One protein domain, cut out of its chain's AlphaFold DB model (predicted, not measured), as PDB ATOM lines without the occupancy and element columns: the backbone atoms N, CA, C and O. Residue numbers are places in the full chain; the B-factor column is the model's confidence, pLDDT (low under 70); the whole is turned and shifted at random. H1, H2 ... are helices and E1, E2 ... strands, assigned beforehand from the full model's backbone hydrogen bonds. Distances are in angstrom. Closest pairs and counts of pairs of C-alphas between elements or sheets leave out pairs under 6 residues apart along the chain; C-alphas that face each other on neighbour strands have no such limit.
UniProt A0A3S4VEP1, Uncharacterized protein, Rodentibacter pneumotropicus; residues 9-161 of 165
ATOM      1  N   ARG A   9      35.311  17.844  -7.398       74.75
ATOM      2  CA  ARG A   9      35.384  18.860  -6.345       74.75
ATOM      3  C   ARG A   9      36.007  18.244  -5.103       74.75
ATOM      4  O   ARG A   9      35.530  17.226  -4.609       74.75
ATOM      5  N   GLN A  10      37.056  18.883  -4.596       71.00
ATOM      6  CA  GLN A  10      37.640  18.534  -3.305       71.00
ATOM      7  C   GLN A  10      36.687  18.976  -2.194       71.00
ATOM      8  O   GLN A  10      36.271  20.136  -2.181       71.00
ATOM      9  N   LEU A  11      36.323  18.063  -1.291       65.69
ATOM     10  CA  LEU A  11      35.449  18.386  -0.163       65.69
ATOM     11  C   LEU A  11      36.222  18.975   1.020       65.69
ATOM     12  O   LEU A  11      35.759  19.952   1.601       65.69
ATOM     13  N   LYS A  12      37.392  18.413   1.354       61.47
ATOM     14  CA  LYS A  12      38.285  18.855   2.442       61.47
ATOM     15  C   LYS A  12      39.748  18.470   2.141       61.47
ATOM     16  O   LYS A  12      39.979  17.608   1.287       61.47
ATOM     17  N   PRO A  13      40.740  19.105   2.795       61.72
ATOM     18  CA  PRO A  13      42.145  18.752   2.607       61.72
ATOM     19  C   PRO A  13      42.495  17.340   3.106       61.72
ATOM     20  O   PRO A  13      43.355  16.713   2.496       61.72
ATOM     21  N   THR A  14      41.806  16.806   4.124       54.72
ATOM     22  CA  THR A  14      42.119  15.495   4.727       54.72
ATOM     23  C   THR A  14      40.898  14.830   5.405       54.72
ATOM     24  O   THR A  14      40.196  15.506   6.160       54.72
ATOM     25  N   PRO A  15      40.632  13.525   5.162       51.97
ATOM     26  CA  PRO A  15      41.076  12.777   3.985       51.97
ATOM     27  C   PRO A  15      40.493  13.457   2.743       51.97
ATOM     28  O   PRO A  15      39.373  13.975   2.772       51.97
ATOM     29  N   ALA A  16      41.269  13.529   1.663       56.38
ATOM     30  CA  ALA A  16      40.863  14.228   0.451       56.38
ATOM     31  C   ALA A  16      39.802  13.412  -0.308       56.38
ATOM     32  O   ALA A  16      40.070  12.837  -1.356       56.38
ATOM     33  N   HIS A  17      38.584  13.357   0.227       59.19
ATOM     34  CA  HIS A  17      37.444  12.812  -0.485       59.19
ATOM     35  C   HIS A  17      37.046  13.806  -1.576       59.19
ATOM     36  O   HIS A  17      36.770  14.988  -1.323       59.19
ATOM     37  N   PHE A  18      37.055  13.328  -2.814       66.25
ATOM     38  CA  PHE A  18      36.533  14.061  -3.953       66.25
ATOM     39  C   PHE A  18      35.106  13.603  -4.201       66.25
ATOM     40  O   PHE A  18      34.795  12.421  -4.097       66.25
ATOM     41  N   ARG A  19      34.242  14.549  -4.553       74.44
ATOM     42  CA  ARG A  19      32.915  14.247  -5.087       74.44
ATOM     43  C   ARG A  19      32.835  14.682  -6.534       74.44
ATOM     44  O   ARG A  19      33.489  15.653  -6.935       74.44
ATOM     45  N   ILE A  20      31.978  14.003  -7.282       81.19
ATOM     46  CA  ILE A  20      31.522  14.506  -8.572       81.19
ATOM     47  C   ILE A  20      30.753  15.812  -8.313       81.19
ATOM     48  O   ILE A  20      29.958  15.908  -7.370       81.19
ATOM     49  N   ARG A  21      31.037  16.841  -9.111       81.50
ATOM     50  CA  ARG A  21      30.314  18.113  -9.086       81.50
ATOM     51  C   ARG A  21      28.865  17.912  -9.489       81.50
ATOM     52  O   ARG A  21      28.567  17.214 -10.454       81.50
ATOM     53  N   MET A  22      27.972  18.580  -8.775       82.94
ATOM     54  CA  MET A  22      26.579  18.694  -9.186       82.94
ATOM     55  C   MET A  22      26.489  19.603 -10.408       82.94
ATOM     56  O   MET A  22      27.316  20.497 -10.570       82.94
ATOM     57  N   ARG A  23      25.457  19.439 -11.243       82.94
ATOM     58  CA  ARG A  23      25.223  20.327 -12.396       82.94
ATOM     59  C   ARG A  23      25.201  21.812 -11.996       82.94
ATOM     60  O   ARG A  23      25.764  22.632 -12.709       82.94
ATOM     61  N   ALA A  24      24.645  22.130 -10.826       83.31
ATOM     62  CA  ALA A  24      24.612  23.484 -10.269       83.31
ATOM     63  C   ALA A  24      25.995  24.055  -9.881       83.31
ATOM     64  O   ALA A  24      26.133  25.265  -9.747       83.31
ATOM     65  N   ASP A  25      27.029  23.218  -9.714       77.44
ATOM     66  CA  ASP A  25      28.394  23.676  -9.407       77.44
ATOM     67  C   ASP A  25      29.135  24.218 -10.651       77.44
ATOM     68  O   ASP A  25      30.255  24.730 -10.529       77.44
ATOM     69  N   TYR A  26      28.566  24.055 -11.851       79.44
ATOM     70  CA  TYR A  26      29.156  24.514 -13.107       79.44
ATOM     71  C   TYR A  26      28.705  25.944 -13.405       79.44
ATOM     72  O   TYR A  26      27.551  26.311 -13.210       79.44
ATOM     73  N   ASN A  27      29.635  26.764 -13.884       74.44
ATOM     74  CA  ASN A  27      29.404  28.164 -14.234       74.44
ATOM     75  C   ASN A  27      29.988  28.456 -15.623       74.44
ATOM     76  O   ASN A  27      30.496  27.551 -16.285       74.44
ATOM     77  N   SER A  28      29.981  29.719 -16.056       65.62
ATOM     78  CA  SER A  28      30.496  30.136 -17.370       65.62
ATOM     79  C   SER A  28      31.942  29.705 -17.672       65.62
ATOM     80  O   SER A  28      32.332  29.672 -18.835       65.62
ATOM     81  N   ARG A  29      32.742  29.334 -16.660       66.62
ATOM     82  CA  ARG A  29      34.122  28.847 -16.836       66.62
ATOM     83  C   ARG A  29      34.217  27.350 -17.141       66.62
ATOM     84  O   ARG A  29      35.250  26.915 -17.642       66.62
ATOM     85  N   PHE A  30      33.183  26.560 -16.848       70.19
ATOM     86  CA  PHE A  30      33.186  25.109 -17.044       70.19
ATOM     87  C   PHE A  30      31.895  24.650 -17.719       70.19
ATOM     88  O   PHE A  30      30.824  24.680 -17.123       70.19
ATOM     89  N   ASN A  31      32.002  24.154 -18.952       82.38
ATOM     90  CA  ASN A  31      30.865  23.562 -19.648       82.38
ATOM     91  C   ASN A  31      30.523  22.197 -19.020       82.38
ATOM     92  O   ASN A  31      31.362  21.286 -19.029       82.38
ATOM     93  N   TYR A  32      29.312  22.078 -18.465       84.62
ATOM     94  CA  TYR A  32      28.834  20.857 -17.812       84.62
ATOM     95  C   TYR A  32      28.870  19.663 -18.763       84.62
ATOM     96  O   TYR A  32      29.543  18.685 -18.453       84.62
ATOM     97  N   ASP A  33      28.208  19.753 -19.921       87.12
ATOM     98  CA  ASP A  33      28.016  18.607 -20.815       87.12
ATOM     99  C   ASP A  33      29.356  18.066 -21.323       87.12
ATOM    100  O   ASP A  33      29.615  16.866 -21.250       87.12
ATOM    101  N   ARG A  34      30.276  18.953 -21.719       85.69
ATOM    102  CA  ARG A  34      31.635  18.567 -22.128       85.69
ATOM    103  C   ARG A  34      32.386  17.869 -20.998       85.69
ATOM    104  O   ARG A  34      33.040  16.854 -21.218       85.69
ATOM    105  N   SER A  35      32.330  18.425 -19.792       84.81
ATOM    106  CA  SER A  35      33.048  17.860 -18.648       84.81
ATOM    107  C   SER A  35      32.458  16.501 -18.258       84.81
ATOM    108  O   SER A  35      33.202  15.547 -18.028       84.81
ATOM    109  N   PHE A  36      31.128  16.402 -18.232       87.00
ATOM    110  CA  PHE A  36      30.387  15.178 -17.957       87.00
ATOM    111  C   PHE A  36      30.761  14.071 -18.947       87.00
ATOM    112  O   PHE A  36      31.195  13.008 -18.508       87.00
ATOM    113  N   LEU A  37      30.692  14.344 -20.254       90.00
ATOM    114  CA  LEU A  37      31.051  13.380 -21.296       90.00
ATOM    115  C   LEU A  37      32.518  12.947 -21.190       90.00
ATOM    116  O   LEU A  37      32.808  11.755 -21.235       90.00
ATOM    117  N   ASN A  38      33.443  13.882 -20.952       87.88
ATOM    118  CA  ASN A  38      34.856  13.549 -20.757       87.88
ATOM    119  C   ASN A  38      35.084  12.626 -19.553       87.88
ATOM    120  O   ASN A  38      35.939  11.742 -19.609       87.88
ATOM    121  N   ARG A  39      34.342  12.824 -18.456       89.38
ATOM    122  CA  ARG A  39      34.415  11.941 -17.286       89.38
ATOM    123  C   ARG A  39      33.876  10.555 -17.618       89.38
ATOM    124  O   ARG A  39      34.586   9.591 -17.370       89.38
ATOM    125  N   VAL A  40      32.672  10.469 -18.186       91.38
ATOM    126  CA  VAL A  40      32.045   9.189 -18.554       91.38
ATOM    127  C   VAL A  40      32.952   8.401 -19.499       91.38
ATOM    128  O   VAL A  40      33.215   7.230 -19.253       91.38
ATOM    129  N   ASN A  41      33.526   9.055 -20.512       93.31
ATOM    130  CA  ASN A  41      34.460   8.414 -21.436       93.31
ATOM    131  C   ASN A  41      35.735   7.924 -20.736       93.31
ATOM    132  O   ASN A  41      36.198   6.823 -21.013       93.31
ATOM    133  N   GLY A  42      36.297   8.717 -19.818       92.62
ATOM    134  CA  GLY A  42      37.473   8.313 -19.043       92.62
ATOM    135  C   GLY A  42      37.198   7.127 -18.113       92.62
ATOM    136  O   GLY A  42      38.002   6.199 -18.060       92.62
ATOM    137  N   GLU A  43      36.057   7.139 -17.418       94.06
ATOM    138  CA  GLU A  43      35.616   6.058 -16.526       94.06
ATOM    139  C   GLU A  43      35.329   4.764 -17.301       94.06
ATOM    140  O   GLU A  43      35.797   3.700 -16.900       94.06
ATOM    141  N   LEU A  44      34.630   4.847 -18.439       96.88
ATOM    142  CA  LEU A  44      34.366   3.694 -19.306       96.88
ATOM    143  C   LEU A  44      35.650   3.132 -19.918       96.88
ATOM    144  O   LEU A  44      35.827   1.916 -19.951       96.88
ATOM    145  N   CYS A  45      36.555   4.001 -20.381       96.88
ATOM    146  CA  CYS A  45      37.841   3.588 -20.934       96.88
ATOM    147  C   CYS A  45      38.629   2.766 -19.910       96.88
ATOM    148  O   CYS A  45      38.983   1.622 -20.193       96.88
ATOM    149  N   ILE A  46      38.827   3.302 -18.699       97.50
ATOM    150  CA  ILE A  46      39.608   2.586 -17.691       97.50
ATOM    151  C   ILE A  46      38.900   1.327 -17.195       97.50
ATOM    152  O   ILE A  46      39.562   0.313 -16.999       97.50
ATOM    153  N   TYR A  47      37.571   1.357 -17.035       98.12
ATOM    154  CA  TYR A  47      36.794   0.176 -16.668       98.12
ATOM    155  C   TYR A  47      37.039  -0.955 -17.671       98.12
ATOM    156  O   TYR A  47      37.466  -2.039 -17.284       98.12
ATOM    157  N   ASN A  48      36.893  -0.668 -18.967       98.44
ATOM    158  CA  ASN A  48      37.134  -1.647 -20.023       98.44
ATOM    159  C   ASN A  48      38.589  -2.140 -20.039       98.44
ATOM    160  O   ASN A  48      38.823  -3.333 -20.212       98.44
ATOM    161  N   THR A  49      39.574  -1.259 -19.825       98.38
ATOM    162  CA  THR A  49      40.985  -1.665 -19.701       98.38
ATOM    163  C   THR A  49      41.188  -2.661 -18.560       98.38
ATOM    164  O   THR A  49      41.853  -3.679 -18.753       98.38
ATOM    165  N   ILE A  50      40.604  -2.406 -17.385       98.50
ATOM    166  CA  ILE A  50      40.703  -3.315 -16.238       98.50
ATOM    167  C   ILE A  50      40.007  -4.649 -16.527       98.50
ATOM    168  O   ILE A  50      40.572  -5.698 -16.222       98.50
ATOM    169  N   GLU A  51      38.834  -4.641 -17.160       98.44
ATOM    170  CA  GLU A  51      38.138  -5.879 -17.527       98.44
ATOM    171  C   GLU A  51      38.921  -6.704 -18.562       98.44
ATOM    172  O   GLU A  51      38.999  -7.926 -18.435       98.44
ATOM    173  N   ILE A  52      39.605  -6.064 -19.521       98.56
ATOM    174  CA  ILE A  52      40.537  -6.744 -20.439       98.56
ATOM    175  C   ILE A  52      41.682  -7.398 -19.655       98.56
ATOM    176  O   ILE A  52      41.978  -8.575 -19.869       98.56
ATOM    177  N   ILE A  53      42.306  -6.679 -18.717       98.56
ATOM    178  CA  ILE A  53      43.397  -7.228 -17.895       98.56
ATOM    179  C   ILE A  53      42.905  -8.430 -17.081       98.56
ATOM    180  O   ILE A  53      43.549  -9.477 -17.098       98.56
ATOM    181  N   LYS A  54      41.745  -8.321 -16.423       98.06
ATOM    182  CA  LYS A  54      41.149  -9.422 -15.651       98.06
ATOM    183  C   LYS A  54      40.819 -10.629 -16.528       98.06
ATOM    184  O   LYS A  54      41.061 -11.763 -16.118       98.06
ATOM    185  N   ARG A  55      40.272 -10.402 -17.725       98.44
ATOM    186  CA  ARG A  55      39.820 -11.465 -18.633       98.44
ATOM    187  C   ARG A  55      40.967 -12.231 -19.284       98.44
ATOM    188  O   ARG A  55      40.827 -13.439 -19.491       98.44
ATOM    189  N   TYR A  56      42.034 -11.531 -19.663       98.31
ATOM    190  CA  TYR A  56      43.135 -12.097 -20.445       98.31
ATOM    191  C   TYR A  56      44.398 -12.370 -19.630       98.31
ATOM    192  O   TYR A  56      45.262 -13.082 -20.129       98.31
ATOM    193  N   GLN A  57      44.506 -11.833 -18.409       97.62
ATOM    194  CA  GLN A  57      45.641 -12.046 -17.500       97.62
ATOM    195  C   GLN A  57      46.993 -11.918 -18.228       97.62
ATOM    196  O   GLN A  57      47.777 -12.871 -18.271       97.62
ATOM    197  N   PRO A  58      47.260 -10.774 -18.888       97.50
ATOM    198  CA  PRO A  58      48.455 -10.636 -19.704       97.50
ATOM    199  C   PRO A  58      49.710 -10.773 -18.838       97.50
ATOM    200  O   PRO A  58      49.768 -10.245 -17.726       97.50
ATOM    201  N   LYS A  59      50.753 -11.416 -19.385       97.31
ATOM    202  CA  LYS A  59      52.058 -11.536 -18.707       97.31
ATOM    203  C   LYS A  59      52.623 -10.172 -18.312       97.31
ATOM    204  O   LYS A  59      53.226 -10.041 -17.257       97.31
ATOM    205  N   VAL A  60      52.398  -9.152 -19.140       98.06
ATOM    206  CA  VAL A  60      52.768  -7.763 -18.856       98.06
ATOM    207  C   VAL A  60      51.629  -6.836 -19.276       98.06
ATOM    208  O   VAL A  60      51.129  -6.943 -20.394       98.06
ATOM    209  N   TYR A  61      51.253  -5.899 -18.407       98.31
ATOM    210  CA  TYR A  61      50.418  -4.747 -18.746       98.31
ATOM    211  C   TYR A  61      51.031  -3.462 -18.198       98.31
ATOM    212  O   TYR A  61      51.662  -3.463 -17.142       98.31
ATOM    213  N   ILE A  62      50.818  -2.352 -18.905       98.19
ATOM    214  CA  ILE A  62      51.249  -1.015 -18.490       98.19
ATOM    215  C   ILE A  62      50.121  -0.030 -18.804       98.19
ATOM    216  O   ILE A  62      49.629   0.013 -19.927       98.19
ATOM    217  N   ILE A  63      49.729   0.769 -17.814       97.81
ATOM    218  CA  ILE A  63      48.739   1.840 -17.933       97.81
ATOM    219  C   ILE A  63      49.462   3.170 -17.725       97.81
ATOM    220  O   ILE A  63      50.001   3.430 -16.647       97.81
ATOM    221  N   GLU A  64      49.473   4.019 -18.751       96.19
ATOM    222  CA  GLU A  64      50.009   5.380 -18.686       96.19
ATOM    223  C   GLU A  64      48.888   6.367 -18.363       96.19
ATOM    224  O   GLU A  64      47.802   6.293 -18.936       96.19
ATOM    225  N   ASN A  65      49.137   7.270 -17.415       94.81
ATOM    226  CA  ASN A  65      48.299   8.448 -17.184       94.81
ATOM    227  C   ASN A  65      49.089   9.481 -16.344       94.81
ATOM    228  O   ASN A  65      50.043   9.110 -15.642       94.81
ATOM    229  N   PRO A  66      48.705  10.777 -16.313       93.25
ATOM    230  CA  PRO A  66      49.355  11.754 -15.450       93.25
ATOM    231  C   PRO A  66      49.427  11.295 -13.992       93.25
ATOM    232  O   PRO A  66      48.479  10.734 -13.437       93.25
ATOM    233  N   ALA A  67      50.555  11.575 -13.340       93.75
ATOM    234  CA  ALA A  67      50.905  10.974 -12.054       93.75
ATOM    235  C   ALA A  67      49.890  11.223 -10.934       93.75
ATOM    236  O   ALA A  67      49.701  10.385 -10.057       93.75
ATOM    237  N   PHE A  68      49.250  12.387 -10.974       89.31
ATOM    238  CA  PHE A  68      48.295  12.843  -9.965       89.31
ATOM    239  C   PHE A  68      46.859  12.849 -10.506       89.31
ATOM    240  O   PHE A  68      46.004  13.592 -10.021       89.31
ATOM    241  N   GLY A  69      46.603  12.073 -11.564       87.12
ATOM    242  CA  GLY A  69      45.275  11.902 -12.133       87.12
ATOM    243  C   GLY A  69      44.347  11.139 -11.188       87.12
ATOM    244  O   GLY A  69      44.744  10.155 -10.573       87.12
ATOM    245  N   ARG A  70      43.077  11.556 -11.129       86.62
ATOM    246  CA  ARG A  70      42.028  10.908 -10.313       86.62
ATOM    247  C   ARG A  70      41.686   9.490 -10.753       86.62
ATOM    248  O   ARG A  70      41.044   8.764 -10.006       86.62
ATOM    249  N   ILE A  71      42.117   9.101 -11.951       90.94
ATOM    250  CA  ILE A  71      41.915   7.740 -12.435       90.94
ATOM    251  C   ILE A  71      42.570   6.716 -11.506       90.94
ATOM    252  O   ILE A  71      42.051   5.619 -11.374       90.94
ATOM    253  N   TRP A  72      43.675   7.073 -10.838       93.56
ATOM    254  CA  TRP A  72      44.366   6.162  -9.930       93.56
ATOM    255  C   TRP A  72      43.504   5.837  -8.711       93.56
ATOM    256  O   TRP A  72      43.300   4.663  -8.425       93.56
ATOM    257  N   ASP A  73      42.913   6.864  -8.090       89.56
ATOM    258  CA  ASP A  73      41.959   6.702  -6.985       89.56
ATOM    259  C   ASP A  73      40.722   5.898  -7.441       89.56
ATOM    260  O   ASP A  73      40.197   5.073  -6.698       89.56
ATOM    261  N   TYR A  74      40.259   6.122  -8.678       91.38
ATOM    262  CA  TYR A  74      39.124   5.399  -9.259       91.38
ATOM    263  C   TYR A  74      39.419   3.903  -9.442       91.38
ATOM    264  O   TYR A  74      38.618   3.066  -9.039       91.38
ATOM    265  N   ILE A  75      40.576   3.552 -10.011       95.62
ATOM    266  CA  ILE A  75      40.991   2.155 -10.199       95.62
ATOM    267  C   ILE A  75      41.078   1.433  -8.848       95.62
ATOM    268  O   ILE A  75      40.544   0.336  -8.701       95.62
ATOM    269  N   GLU A  76      41.708   2.061  -7.856       94.88
ATOM    270  CA  GLU A  76      41.958   1.433  -6.560       94.88
ATOM    271  C   GLU A  76      40.689   1.320  -5.708       94.88
ATOM    272  O   GLU A  76      40.363   0.240  -5.221       94.88
ATOM    273  N   HIS A  77      39.947   2.416  -5.539       91.06
ATOM    274  CA  HIS A  77      38.868   2.483  -4.551       91.06
ATOM    275  C   HIS A  77      37.470   2.279  -5.133       91.06
ATOM    276  O   HIS A  77      36.566   1.903  -4.392       91.06
ATOM    277  N   ILE A  78      37.266   2.542  -6.429       91.88
ATOM    278  CA  ILE A  78      35.956   2.363  -7.077       91.88
ATOM    279  C   ILE A  78      35.901   1.030  -7.819       91.88
ATOM    280  O   ILE A  78      34.940   0.286  -7.657       91.88
ATOM    281  N   LEU A  79      36.933   0.707  -8.604       95.69
ATOM    282  CA  LEU A  79      37.004  -0.578  -9.307       95.69
ATOM    283  C   LEU A  79      37.576  -1.711  -8.444       95.69
ATOM    284  O   LEU A  79      37.477  -2.872  -8.843       95.69
ATOM    285  N   GLY A  80      38.182  -1.392  -7.294       96.25
ATOM    286  CA  GLY A  80      38.766  -2.387  -6.395       96.25
ATOM    287  C   GLY A  80      39.942  -3.145  -7.014       96.25
ATOM    288  O   GLY A  80      40.142  -4.318  -6.705       96.25
ATOM    289  N   PHE A  81      40.687  -2.523  -7.934       97.81
ATOM    290  CA  PHE A  81      41.776  -3.171  -8.663       97.81
ATOM    291  C   PHE A  81      43.136  -2.644  -8.201       97.81
ATOM    292  O   PHE A  81      43.475  -1.479  -8.410       97.81
ATOM    293  N   SER A  82      43.934  -3.513  -7.581       96.75
ATOM    294  CA  SER A  82      45.283  -3.168  -7.126       96.75
ATOM    295  C   SER A  82      46.307  -3.388  -8.240       96.75
ATOM    296  O   SER A  82      46.347  -4.454  -8.854       96.75
ATOM    297  N   ILE A  83      47.150  -2.380  -8.487       97.88
ATOM    298  CA  ILE A  83      48.251  -2.459  -9.454       97.88
ATOM    299  C   ILE A  83      49.576  -2.393  -8.681       97.88
ATOM    300  O   ILE A  83      49.797  -1.388  -8.002       97.88
ATOM    301  N   PRO A  84      50.458  -3.407  -8.781       97.38
ATOM    302  CA  PRO A  84      51.611  -3.532  -7.885       97.38
ATOM    303  C   PRO A  84      52.668  -2.429  -8.010       97.38
ATOM    304  O   PRO A  84      53.271  -2.046  -7.009       97.38
ATOM    305  N   PHE A  85      52.920  -1.919  -9.221       98.19
ATOM    306  CA  PHE A  85      54.011  -0.975  -9.466       98.19
ATOM    307  C   PHE A  85      53.495   0.338 -10.040       98.19
ATOM    308  O   PHE A  85      52.737   0.345 -11.003       98.19
ATOM    309  N   ASP A  86      53.940   1.457  -9.466       96.31
ATOM    310  CA  ASP A  86      53.490   2.802  -9.846       96.31
ATOM    311  C   ASP A  86      54.319   3.439 -10.974       96.31
ATOM    312  O   ASP A  86      53.811   4.282 -11.715       96.31
ATOM    313  N   ASN A  87      55.612   3.100 -11.043       97.31
ATOM    314  CA  ASN A  87      56.613   3.610 -11.991       97.31
ATOM    315  C   ASN A  87      56.423   5.091 -12.373       97.31
ATOM    316  O   ASN A  87      56.280   5.449 -13.544       97.31
ATOM    317  N   LEU A  88      56.370   5.972 -11.363       97.19
ATOM    318  CA  LEU A  88      56.369   7.420 -11.597       97.19
ATOM    319  C   LEU A  88      57.672   7.822 -12.298       97.19
ATOM    320  O   LEU A  88      58.746   7.382 -11.896       97.19
ATOM    321  N   THR A  89      57.539   8.700 -13.286       97.00
ATOM    322  CA  THR A  89      58.618   9.326 -14.047       97.00
ATOM    323  C   THR A  89      58.221  10.748 -14.474       97.00
ATOM    324  O   THR A  89      57.102  11.209 -14.211       97.00
ATOM    325  N   PHE A  90      59.128  11.464 -15.139       95.44
ATOM    326  CA  PHE A  90      58.863  12.764 -15.745       95.44
ATOM    327  C   PHE A  90      59.298  12.759 -17.206       95.44
ATOM    328  O   PHE A  90      60.449  12.463 -17.501       95.44
ATOM    329  N   TYR A  91      58.436  13.179 -18.136       94.25
ATOM    330  CA  TYR A  91      58.823  13.212 -19.559       94.25
ATOM    331  C   TYR A  91      60.030  14.128 -19.836       94.25
ATOM    332  O   TYR A  91      60.755  13.925 -20.807       94.25
ATOM    333  N   SER A  92      60.270  15.130 -18.983       93.06
ATOM    334  CA  SER A  92      61.457  15.991 -19.047       93.06
ATOM    335  C   SER A  92      62.767  15.222 -18.909       93.06
ATOM    336  O   SER A  92      63.748  15.596 -19.547       93.06
ATOM    337  N   ASP A  93      62.766  14.127 -18.146       94.25
ATOM    338  CA  ASP A  93      63.930  13.251 -17.958       94.25
ATOM    339  C   ASP A  93      64.300  12.534 -19.268       94.25
ATOM    340  O   ASP A  93      65.415  12.053 -19.436       94.25
ATOM    341  N   TYR A  94      63.380  12.553 -20.233       94.88
ATOM    342  CA  TYR A  94      63.473  11.922 -21.543       94.88
ATOM    343  C   TYR A  94      63.516  12.942 -22.687       94.88
ATOM    344  O   TYR A  94      63.239  12.614 -23.839       94.88
ATOM    345  N   GLY A  95      63.880  14.190 -22.386       90.12
ATOM    346  CA  GLY A  95      64.080  15.239 -23.386       90.12
ATOM    347  C   GLY A  95      62.823  16.029 -23.748       90.12
ATOM    348  O   GLY A  95      62.900  16.918 -24.597       90.12
ATOM    349  N   PHE A  96      61.684  15.777 -23.093       89.25
ATOM    350  CA  PHE A  96      60.487  16.589 -23.294       89.25
ATOM    351  C   PHE A  96      60.682  18.002 -22.723       89.25
ATOM    352  O   PHE A  96      61.252  18.198 -21.651       89.25
ATOM    353  N   PHE A  97      60.178  19.020 -23.419       86.19
ATOM    354  CA  PHE A  97      60.438  20.425 -23.071       86.19
ATOM    355  C   PHE A  97      59.793  20.880 -21.755       86.19
ATOM    356  O   PHE A  97      60.168  21.910 -21.196       86.19
ATOM    357  N   VAL A  98      58.820  20.120 -21.255       86.19
ATOM    358  CA  VAL A  98      58.106  20.395 -20.010       86.19
ATOM    359  C   VAL A  98      58.210  19.200 -19.073       86.19
ATOM    360  O   VAL A  98      57.991  18.059 -19.479       86.19
ATOM    361  N   LYS A  99      58.421  19.488 -17.788       89.69
ATOM    362  CA  LYS A  99      58.253  18.544 -16.688       89.69
ATOM    363  C   LYS A  99      56.801  18.082 -16.566       89.69
ATOM    364  O   LYS A  99      55.967  18.738 -15.939       89.69
ATOM    365  N   LYS A 100      56.503  16.935 -17.174       89.38
ATOM    366  CA  LYS A 100      55.209  16.253 -17.070       89.38
ATOM    367  C   LYS A 100      55.340  15.040 -16.157       89.38
ATOM    368  O   LYS A 100      55.957  14.065 -16.580       89.38
ATOM    369  N   PRO A 101      54.819  15.100 -14.921       93.75
ATOM    370  CA  PRO A 101      54.806  13.946 -14.036       93.75
ATOM    371  C   PRO A 101      53.775  12.923 -14.527       93.75
ATOM    372  O   PRO A 101      52.581  13.229 -14.610       93.75
ATOM    373  N   THR A 102      54.230  11.703 -14.790       94.81
ATOM    374  CA  THR A 102      53.428  10.607 -15.350       94.81
ATOM    375  C   THR A 102      53.701   9.317 -14.587       94.81
ATOM    376  O   THR A 102      54.834   9.066 -14.186       94.81
ATOM    377  N   LYS A 103      52.671   8.493 -14.383       96.75
ATOM    378  CA  LYS A 103      52.810   7.134 -13.845       96.75
ATOM    379  C   LYS A 103      52.570   6.118 -14.958       96.75
ATOM    380  O   LYS A 103      51.626   6.276 -15.728       96.75
ATOM    381  N   PHE A 104      53.407   5.084 -14.993       97.44
ATOM    382  CA  PHE A 104      53.239   3.894 -15.827       97.44
ATOM    383  C   PHE A 104      52.896   2.719 -14.913       97.44
ATOM    384  O   PHE A 104      53.760   1.906 -14.586       97.44
ATOM    385  N   LYS A 105      51.649   2.665 -14.436       98.06
ATOM    386  CA  LYS A 105      51.232   1.616 -13.506       98.06
ATOM    387  C   LYS A 105      51.252   0.250 -14.201       98.06
ATOM    388  O   LYS A 105      50.656   0.113 -15.267       98.06
ATOM    389  N   SER A 106      51.905  -0.753 -13.623       98.31
ATOM    390  CA  SER A 106      52.090  -2.066 -14.263       98.31
ATOM    391  C   SER A 106      52.186  -3.218 -13.270       98.31
ATOM    392  O   SER A 106      52.350  -3.015 -12.066       98.31
ATOM    393  N   ASN A 107      52.111  -4.446 -13.787       98.25
ATOM    394  CA  ASN A 107      52.384  -5.670 -13.024       98.25
ATOM    395  C   ASN A 107      53.870  -6.042 -12.940       98.25
ATOM    396  O   ASN A 107      54.205  -7.009 -12.266       98.25
ATOM    397  N   ILE A 108      54.753  -5.275 -13.580       97.88
ATOM    398  CA  ILE A 108      56.208  -5.426 -13.473       97.88
ATOM    399  C   ILE A 108      56.851  -4.112 -13.019       97.88
ATOM    400  O   ILE A 108      56.311  -3.044 -13.331       97.88
ATOM    401  N   PRO A 109      57.989  -4.139 -12.309       97.44
ATOM    402  CA  PRO A 109      58.712  -2.920 -11.984       97.44
ATOM    403  C   PRO A 109      59.370  -2.349 -13.245       97.44
ATOM    404  O   PRO A 109      60.066  -3.062 -13.964       97.44
ATOM    405  N   LEU A 110      59.190  -1.050 -13.484       95.62
ATOM    406  CA  LEU A 110      59.895  -0.301 -14.522       95.62
ATOM    407  C   LEU A 110      60.824   0.688 -13.817       95.62
ATOM    408  O   LEU A 110      60.374   1.593 -13.109       95.62
ATOM    409  N   ARG A 111      62.134   0.512 -13.975       94.81
ATOM    410  CA  ARG A 111      63.177   1.289 -13.281       94.81
ATOM    411  C   ARG A 111      63.411   2.658 -13.931       94.81
ATOM    412  O   ARG A 111      64.545   3.023 -14.206       94.81
ATOM    413  N   LEU A 112      62.321   3.385 -14.175       96.69
ATOM    414  CA  LEU A 112      62.316   4.638 -14.926       96.69
ATOM    415  C   LEU A 112      63.063   5.756 -14.196       96.69
ATOM    416  O   LEU A 112      63.036   5.842 -12.964       96.69
ATOM    417  N   SER A 113      63.655   6.666 -14.968       94.69
ATOM    418  CA  SER A 113      64.274   7.884 -14.448       94.69
ATOM    419  C   SER A 113      63.263   8.760 -13.703       94.69
ATOM    420  O   SER A 113      62.096   8.889 -14.089       94.69
ATOM    421  N   ARG A 114      63.722   9.349 -12.595       93.19
ATOM    422  CA  ARG A 114      62.923  10.170 -11.666       93.19
ATOM    423  C   ARG A 114      63.661  11.412 -11.193       93.19
ATOM    424  O   ARG A 114      63.356  11.944 -10.126       93.19
ATOM    425  N   GLN A 115      64.638  11.863 -11.969       91.75
ATOM    426  CA  GLN A 115      65.419  13.055 -11.648       91.75
ATOM    427  C   GLN A 115      64.520  14.296 -11.599       91.75
ATOM    428  O   GLN A 115      64.738  15.205 -10.800       91.75
ATOM    429  N   GLY A 116      63.465  14.319 -12.418       86.25
ATOM    430  CA  GLY A 116      62.516  15.418 -12.464       86.25
ATOM    431  C   GLY A 116      63.156  16.700 -12.974       86.25
ATOM    432  O   GLY A 116      62.967  17.756 -12.357       86.25
ATOM    433  N   LEU A 117      63.873  16.604 -14.096       87.56
ATOM    434  CA  LEU A 117      64.530  17.724 -14.760       87.56
ATOM    435  C   LEU A 117      63.556  18.900 -14.950       87.56
ATOM    436  O   LEU A 117      62.370  18.696 -15.239       87.56
ATOM    437  N   PRO A 118      64.018  20.145 -14.756       86.56
ATOM    438  CA  PRO A 118      63.162  21.312 -14.894       86.56
ATOM    439  C   PRO A 118      62.666  21.460 -16.336       86.56
ATOM    440  O   PRO A 118      63.321  21.057 -17.298       86.56
ATOM    441  N   SER A 119      61.495  22.076 -16.493       84.00
ATOM    442  CA  SER A 119      60.981  22.429 -17.815       84.00
ATOM    443  C   SER A 119      61.940  23.395 -18.513       84.00
ATOM    444  O   SER A 119      62.301  24.423 -17.945       84.00
ATOM    445  N   LYS A 120      62.286  23.107 -19.771       81.62
ATOM    446  CA  LYS A 120      63.057  24.012 -20.639       81.62
ATOM    447  C   LYS A 120      62.228  25.216 -21.093       81.62
ATOM    448  O   LYS A 120      62.780  26.253 -21.442       81.62
ATOM    449  N   VAL A 121      60.898  25.083 -21.091       80.38
ATOM    450  CA  VAL A 121      59.954  26.149 -21.456       80.38
ATOM    451  C   VAL A 121      58.820  26.273 -20.440       80.38
ATOM    452  O   VAL A 121      58.401  25.302 -19.809       80.38
ATOM    453  N   ILE A 122      58.280  27.484 -20.304       71.44
ATOM    454  CA  ILE A 122      57.072  27.739 -19.510       71.44
ATOM    455  C   ILE A 122      55.862  27.208 -20.291       71.44
ATOM    456  O   ILE A 122      55.749  27.462 -21.488       71.44
ATOM    457  N   TRP A 123      54.926  26.528 -19.618       65.69
ATOM    458  CA  TRP A 123      53.737  25.925 -20.247       65.69
ATOM    459  C   TRP A 123      52.946  26.897 -21.134       65.69
ATOM    460  O   TRP A 123      52.488  26.516 -22.202       65.69
ATOM    461  N   ALA A 124      52.843  28.169 -20.733       67.50
ATOM    462  CA  ALA A 124      52.147  29.213 -21.490       67.50
ATOM    463  C   ALA A 124      52.784  29.527 -22.859       67.50
ATOM    464  O   ALA A 124      52.108  30.042 -23.743       67.50
ATOM    465  N   LYS A 125      54.076  29.223 -23.039       68.94
ATOM    466  CA  LYS A 125      54.800  29.399 -24.308       68.94
ATOM    467  C   LYS A 125      54.793  28.133 -25.168       68.94
ATOM    468  O   LYS A 125      55.196  28.190 -26.325       68.94
ATOM    469  N   PHE A 126      54.334  27.004 -24.627       69.50
ATOM    470  CA  PHE A 126      54.205  25.759 -25.371       69.50
ATOM    471  C   PHE A 126      52.931  25.818 -26.227       69.50
ATOM    472  O   PHE A 126      51.840  25.514 -25.753       69.50
ATOM    473  N   LYS A 127      53.077  26.250 -27.487       64.31
ATOM    474  CA  LYS A 127      51.990  26.331 -28.482       64.31
ATOM    475  C   LYS A 127      51.672  24.993 -29.163       64.31
ATOM    476  O   LYS A 127      50.930  24.991 -30.138       64.31
ATOM    477  N   GLY A 128      52.244  23.889 -28.685       65.00
ATOM    478  CA  GLY A 128      52.008  22.589 -29.299       65.00
ATOM    479  C   GLY A 128      50.539  22.200 -29.220       65.00
ATOM    480  O   GLY A 128      49.865  22.463 -28.211       65.00
ATOM    481  N   ASP A 129      50.047  21.590 -30.292       75.50
ATOM    482  CA  ASP A 129      48.693  21.065 -30.335       75.50
ATOM    483  C   ASP A 129      48.509  19.929 -29.305       75.50
ATOM    484  O   ASP A 129      49.427  19.511 -28.587       75.50
ATOM    485  N   TYR A 130      47.276  19.451 -29.156       70.81
ATOM    486  CA  TYR A 130      46.981  18.401 -28.182       70.81
ATOM    487  C   TYR A 130      47.791  17.114 -28.430       70.81
ATOM    488  O   TYR A 130      48.175  16.446 -27.465       70.81
ATOM    489  N   ASN A 131      48.082  16.791 -29.690       79.62
ATOM    490  CA  ASN A 131      48.779  15.569 -30.076       79.62
ATOM    491  C   ASN A 131      50.250  15.650 -29.669       79.62
ATOM    492  O   ASN A 131      50.739  14.778 -28.955       79.62
ATOM    493  N   GLU A 132      50.924  16.759 -29.974       82.00
ATOM    494  CA  GLU A 132      52.304  17.000 -29.539       82.00
ATOM    495  C   GLU A 132      52.443  16.957 -28.016       82.00
ATOM    496  O   GLU A 132      53.425  16.460 -27.456       82.00
ATOM    497  N   ARG A 133      51.429  17.460 -27.308       78.88
ATOM    498  CA  ARG A 133      51.391  17.406 -25.848       78.88
ATOM    499  C   ARG A 133      51.144  16.005 -25.294       78.88
ATOM    500  O   ARG A 133      51.419  15.807 -24.111       78.88
ATOM    501  N   SER A 134      50.617  15.089 -26.083       81.44
ATOM    502  CA  SER A 134      50.287  13.736 -25.636       81.44
ATOM    503  C   SER A 134      51.326  12.707 -26.090       81.44
ATOM    504  O   SER A 134      51.268  11.560 -25.664       81.44
ATOM    505  N   ASN A 135      52.315  13.119 -26.890       88.62
ATOM    506  CA  ASN A 135      53.399  12.249 -27.332       88.62
ATOM    507  C   ASN A 135      54.253  11.753 -26.158       88.62
ATOM    508  O   ASN A 135      54.835  12.542 -25.405       88.62
ATOM    509  N   ILE A 136      54.375  10.430 -26.066       92.44
ATOM    510  CA  ILE A 136      55.315   9.758 -25.172       92.44
ATOM    511  C   ILE A 136      56.725   9.897 -25.771       92.44
ATOM    512  O   ILE A 136      56.912   9.590 -26.952       92.44
ATOM    513  N   PRO A 137      57.737  10.347 -25.007       94.19
ATOM    514  CA  PRO A 137      59.104  10.443 -25.508       94.19
ATOM    515  C   PRO A 137      59.638   9.094 -26.013       94.19
ATOM    516  O   PRO A 137      59.580   8.090 -25.306       94.19
ATOM    517  N   LEU A 138      60.225   9.064 -27.214       95.38
ATOM    518  CA  LEU A 138      60.783   7.825 -27.781       95.38
ATOM    519  C   LEU A 138      61.921   7.242 -26.933       95.38
ATOM    520  O   LEU A 138      62.064   6.028 -26.841       95.38
ATOM    521  N   SER A 139      62.723   8.095 -26.298       96.38
ATOM    522  CA  SER A 139      63.772   7.689 -25.353       96.38
ATOM    523  C   SER A 139      63.205   6.955 -24.134       96.38
ATOM    524  O   SER A 139      63.823   5.999 -23.682       96.38
ATOM    525  N   LEU A 140      62.015   7.333 -23.654       96.81
ATOM    526  CA  LEU A 140      61.324   6.627 -22.571       96.81
ATOM    527  C   LEU A 140      60.863   5.239 -23.022       96.81
ATOM    528  O   LEU A 140      61.073   4.254 -22.321       96.81
ATOM    529  N   LEU A 141      60.297   5.136 -24.227       96.38
ATOM    530  CA  LEU A 141      59.924   3.837 -24.795       96.38
ATOM    531  C   LEU A 141      61.146   2.924 -24.968       96.38
ATOM    532  O   LEU A 141      61.078   1.742 -24.635       96.38
ATOM    533  N   ARG A 142      62.281   3.476 -25.415       97.06
ATOM    534  CA  ARG A 142      63.555   2.744 -25.530       97.06
ATOM    535  C   ARG A 142      64.088   2.233 -24.191       97.06
ATOM    536  O   ARG A 142      64.878   1.300 -24.201       97.06
ATOM    537  N   GLU A 143      63.656   2.797 -23.066       97.06
ATOM    538  CA  GLU A 143      63.985   2.285 -21.733       97.06
ATOM    539  C   GLU A 143      62.971   1.237 -21.242       97.06
ATOM    540  O   GLU A 143      63.351   0.260 -20.597       97.06
ATOM    541  N   ILE A 144      61.683   1.404 -21.566       98.06
ATOM    542  CA  ILE A 144      60.605   0.495 -21.145       98.06
ATOM    543  C   ILE A 144      60.670  -0.848 -21.886       98.06
ATOM    544  O   ILE A 144      60.635  -1.902 -21.252       98.06
ATOM    545  N   TYR A 145      60.750  -0.840 -23.220       97.88
ATOM    546  CA  TYR A 145      60.627  -2.066 -24.020       97.88
ATOM    547  C   TYR A 145      61.677  -3.142 -23.691       97.88
ATOM    548  O   TYR A 145      61.284  -4.303 -23.559       97.88
ATOM    549  N   PRO A 146      62.971  -2.815 -23.498       98.19
ATOM    550  CA  PRO A 146      63.958  -3.813 -23.091       98.19
ATOM    551  C   PRO A 146      63.623  -4.488 -21.757       98.19
ATOM    552  O   PRO A 146      63.806  -5.693 -21.628       98.19
ATOM    553  N   GLN A 147      63.067  -3.749 -20.790       98.12
ATOM    554  CA  GLN A 147      62.656  -4.315 -19.498       98.12
ATOM    555  C   GLN A 147      61.489  -5.299 -19.658       98.12
ATOM    556  O   GLN A 147      61.479  -6.346 -19.015       98.12
ATOM    557  N   ILE A 148      60.538  -5.002 -20.552       98.00
ATOM    558  CA  ILE A 148      59.445  -5.925 -20.895       98.00
ATOM    559  C   ILE A 148      60.007  -7.204 -21.521       98.00
ATOM    560  O   ILE A 148      59.633  -8.302 -21.114       98.00
ATOM    561  N   ILE A 149      60.894  -7.069 -22.511       97.81
ATOM    562  CA  ILE A 149      61.486  -8.210 -23.222       97.81
ATOM    563  C   ILE A 149      62.252  -9.102 -22.246       97.81
ATOM    564  O   ILE A 149      62.019 -10.309 -22.239       97.81
ATOM    565  N   GLN A 150      63.090  -8.507 -21.391       96.75
ATOM    566  CA  GLN A 150      63.844  -9.241 -20.379       96.75
ATOM    567  C   GLN A 150      62.907  -9.996 -19.431       96.75
ATOM    568  O   GLN A 150      63.049 -11.200 -19.261       96.75
ATOM    569  N   HIS A 151      61.877  -9.329 -18.899       96.25
ATOM    570  CA  HIS A 151      60.915  -9.970 -18.003       96.25
ATOM    571  C   HIS A 151      60.206 -11.169 -18.655       96.25
ATOM    572  O   HIS A 151      59.983 -12.199 -18.017       96.25
ATOM    573  N   LEU A 152      59.854 -11.054 -19.939       96.12
ATOM    574  CA  LEU A 152      59.227 -12.141 -20.691       96.12
ATOM    575  C   LEU A 152      60.189 -13.304 -20.972       96.12
ATOM    576  O   LEU A 152      59.725 -14.440 -21.060       96.12
ATOM    577  N   GLN A 153      61.486 -13.034 -21.141       95.62
ATOM    578  CA  GLN A 153      62.524 -14.056 -21.306       95.62
ATOM    579  C   GLN A 153      62.784 -14.792 -19.990       95.62
ATOM    580  O   GLN A 153      62.721 -16.019 -19.969       95.62
ATOM    581  N   ASP A 154      62.962 -14.059 -18.890       93.50
ATOM    582  CA  ASP A 154      63.169 -14.628 -17.553       93.50
ATOM    583  C   ASP A 154      61.993 -15.538 -17.164       93.50
ATOM    584  O   ASP A 154      62.176 -16.681 -16.753       93.50
ATOM    585  N   SER A 155      60.766 -15.081 -17.434       88.19
ATOM    586  CA  SER A 155      59.547 -15.861 -17.186       88.19
ATOM    587  C   SER A 155      59.436 -17.137 -18.033       88.19
ATOM    588  O   SER A 155      58.660 -18.021 -17.684       88.19
ATOM    589  N   LYS A 156      60.111 -17.234 -19.187       87.50
ATOM    590  CA  LYS A 156      60.135 -18.472 -19.987       87.50
ATOM    591  C   LYS A 156      61.123 -19.467 -19.392       87.50
ATOM    592  O   LYS A 156      60.725 -20.591 -19.112       87.50
ATOM    593  N   ASN A 157      62.340 -19.011 -19.102       82.69
ATOM    594  CA  ASN A 157      63.393 -19.844 -18.521       82.69
ATOM    595  C   ASN A 157      62.957 -20.480 -17.186       82.69
ATOM    596  O   ASN A 157      63.237 -21.651 -16.936       82.69
ATOM    597  N   ASP A 158      62.216 -19.738 -16.356       77.19
ATOM    598  CA  ASP A 158      61.666 -20.245 -15.091       77.19
ATOM    599  C   ASP A 158      60.618 -21.352 -15.279       77.19
ATOM    600  O   ASP A 158      60.505 -22.239 -14.433       77.19
ATOM    601  N   ASN A 159      59.829 -21.306 -16.358       74.75
ATOM    602  CA  ASN A 159      58.845 -22.351 -16.652       74.75
ATOM    603  C   ASN A 159      59.530 -23.592 -17.231       74.75
ATOM    604  O   ASN A 159      59.254 -24.692 -16.764       74.75
ATOM    605  N   ASP A 160      60.490 -23.408 -18.140       73.94
ATOM    606  CA  ASP A 160      61.260 -24.510 -18.727       73.94
ATOM    607  C   ASP A 160      62.053 -25.272 -17.647       73.94
ATOM    608  O   ASP A 160      62.143 -26.495 -17.674       73.94
ATOM    609  N   THR A 161      62.571 -24.571 -16.632       66.25
ATOM    610  CA  THR A 161      63.286 -25.201 -15.506       66.25
ATOM    611  C   THR A 161      62.348 -26.001 -14.591       66.25
ATOM    612  O   THR A 161      62.767 -26.995 -14.000       66.25
TER     613      THR A 161
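AT A GLANCE: This is residues 9 to 161 of the 165 residues of an uncharacterized protein of Rodentibacter pneumotropicus (UniProt A0A3S4VEP1). A small sheet of three strands, E2, E4 and E3, sits in the middle between two long helices, H1 and H5, which stay apart; H2 packs on H1, and H5 begins beside the short H3. At one end of the longest axis lie the small E1 loop and the beginning of H1, and at the other the last residues of H5, 156 to 161, stick out. The 153 printed residues run E1 H1 E2 H2 E3 H3 E4 H4 H5, five named helices and four named strands, of mixed class. The sheet's order is E2, E4, E3, antiparallel throughout. The whole is loose, with a radius of gyration of the C-alphas of 18.4 A, and elongated, spanning 63 by 39 by 30 A.

IN THESE COORDINATES: Find C-alpha 62 at (51.249, -1.015, -18.490), where E2 begins; it runs to residue 66, 13.3 A on. Beside it look for E4, residues 101 to 106, 16.2 A long, and then E3, residues 88 to 90. H3, residues 91 to 94, follows E3 directly. H1 runs from C-alpha 32 at (28.834, 20.857, -17.812) to residue 56, 36.0 A, and H2 spans residues 71 to 78. E1 is residues 18 to 20 and H4 residues 130 to 134. H5, residues 138 to 161, is 35.3 A long and ends at C-alpha 161, (63.286, -25.201, -15.506).

HOW THE PARTS SIT: Start at inner strand E4: it is antiparallel to E2 at 158 degrees, with N 63 and O 105 2.8 A apart. On its other side E3 is antiparallel at 143 degrees, with N 89 and O 102 2.9 A apart. E2, H2 and E3 form a split strand-helix-strand unit, two strands running the same way with E4 between them, and its crossover is right-handed. H2 only grazes the sheet, with residues 71 to 72, and H5 only grazes it with residues 140 to 148. H1, with residues 42 to 47 alone, touches H2; their closest C-alphas, of Ile 46 and Ile 75, are 7.6 A apart, at a steep tilt of 69 degrees, only just short of about perpendicular. H5, with residues 138 to 140 alone, touches H3, Tyr 94 and Ser 139 having the closest C-alphas, 5.7 A apart. H4 touches no helix, and E1, apart from H1, pairs with no named strand. Every O i to N i+4 pair is within hydrogen-bond range in H1, H2 and H4, and 17 of 20 are in H5; H3 is too short for one.

THE WHOLE: The C-alphas farthest apart, of Ser 28 and Thr 161, are 64.3 A apart. The printed part has no cut. The links E1 to H1 and E4 to H4 are long, and the second, residues 107 to 129, has no named element. Residues 127 to 132, of which 130 to 132 belong to H4, stand free. Mean pLDDT of the printed part is 88.0; residues 11 to 18, 28 to 29, 123 to 128 and 161 are under 70.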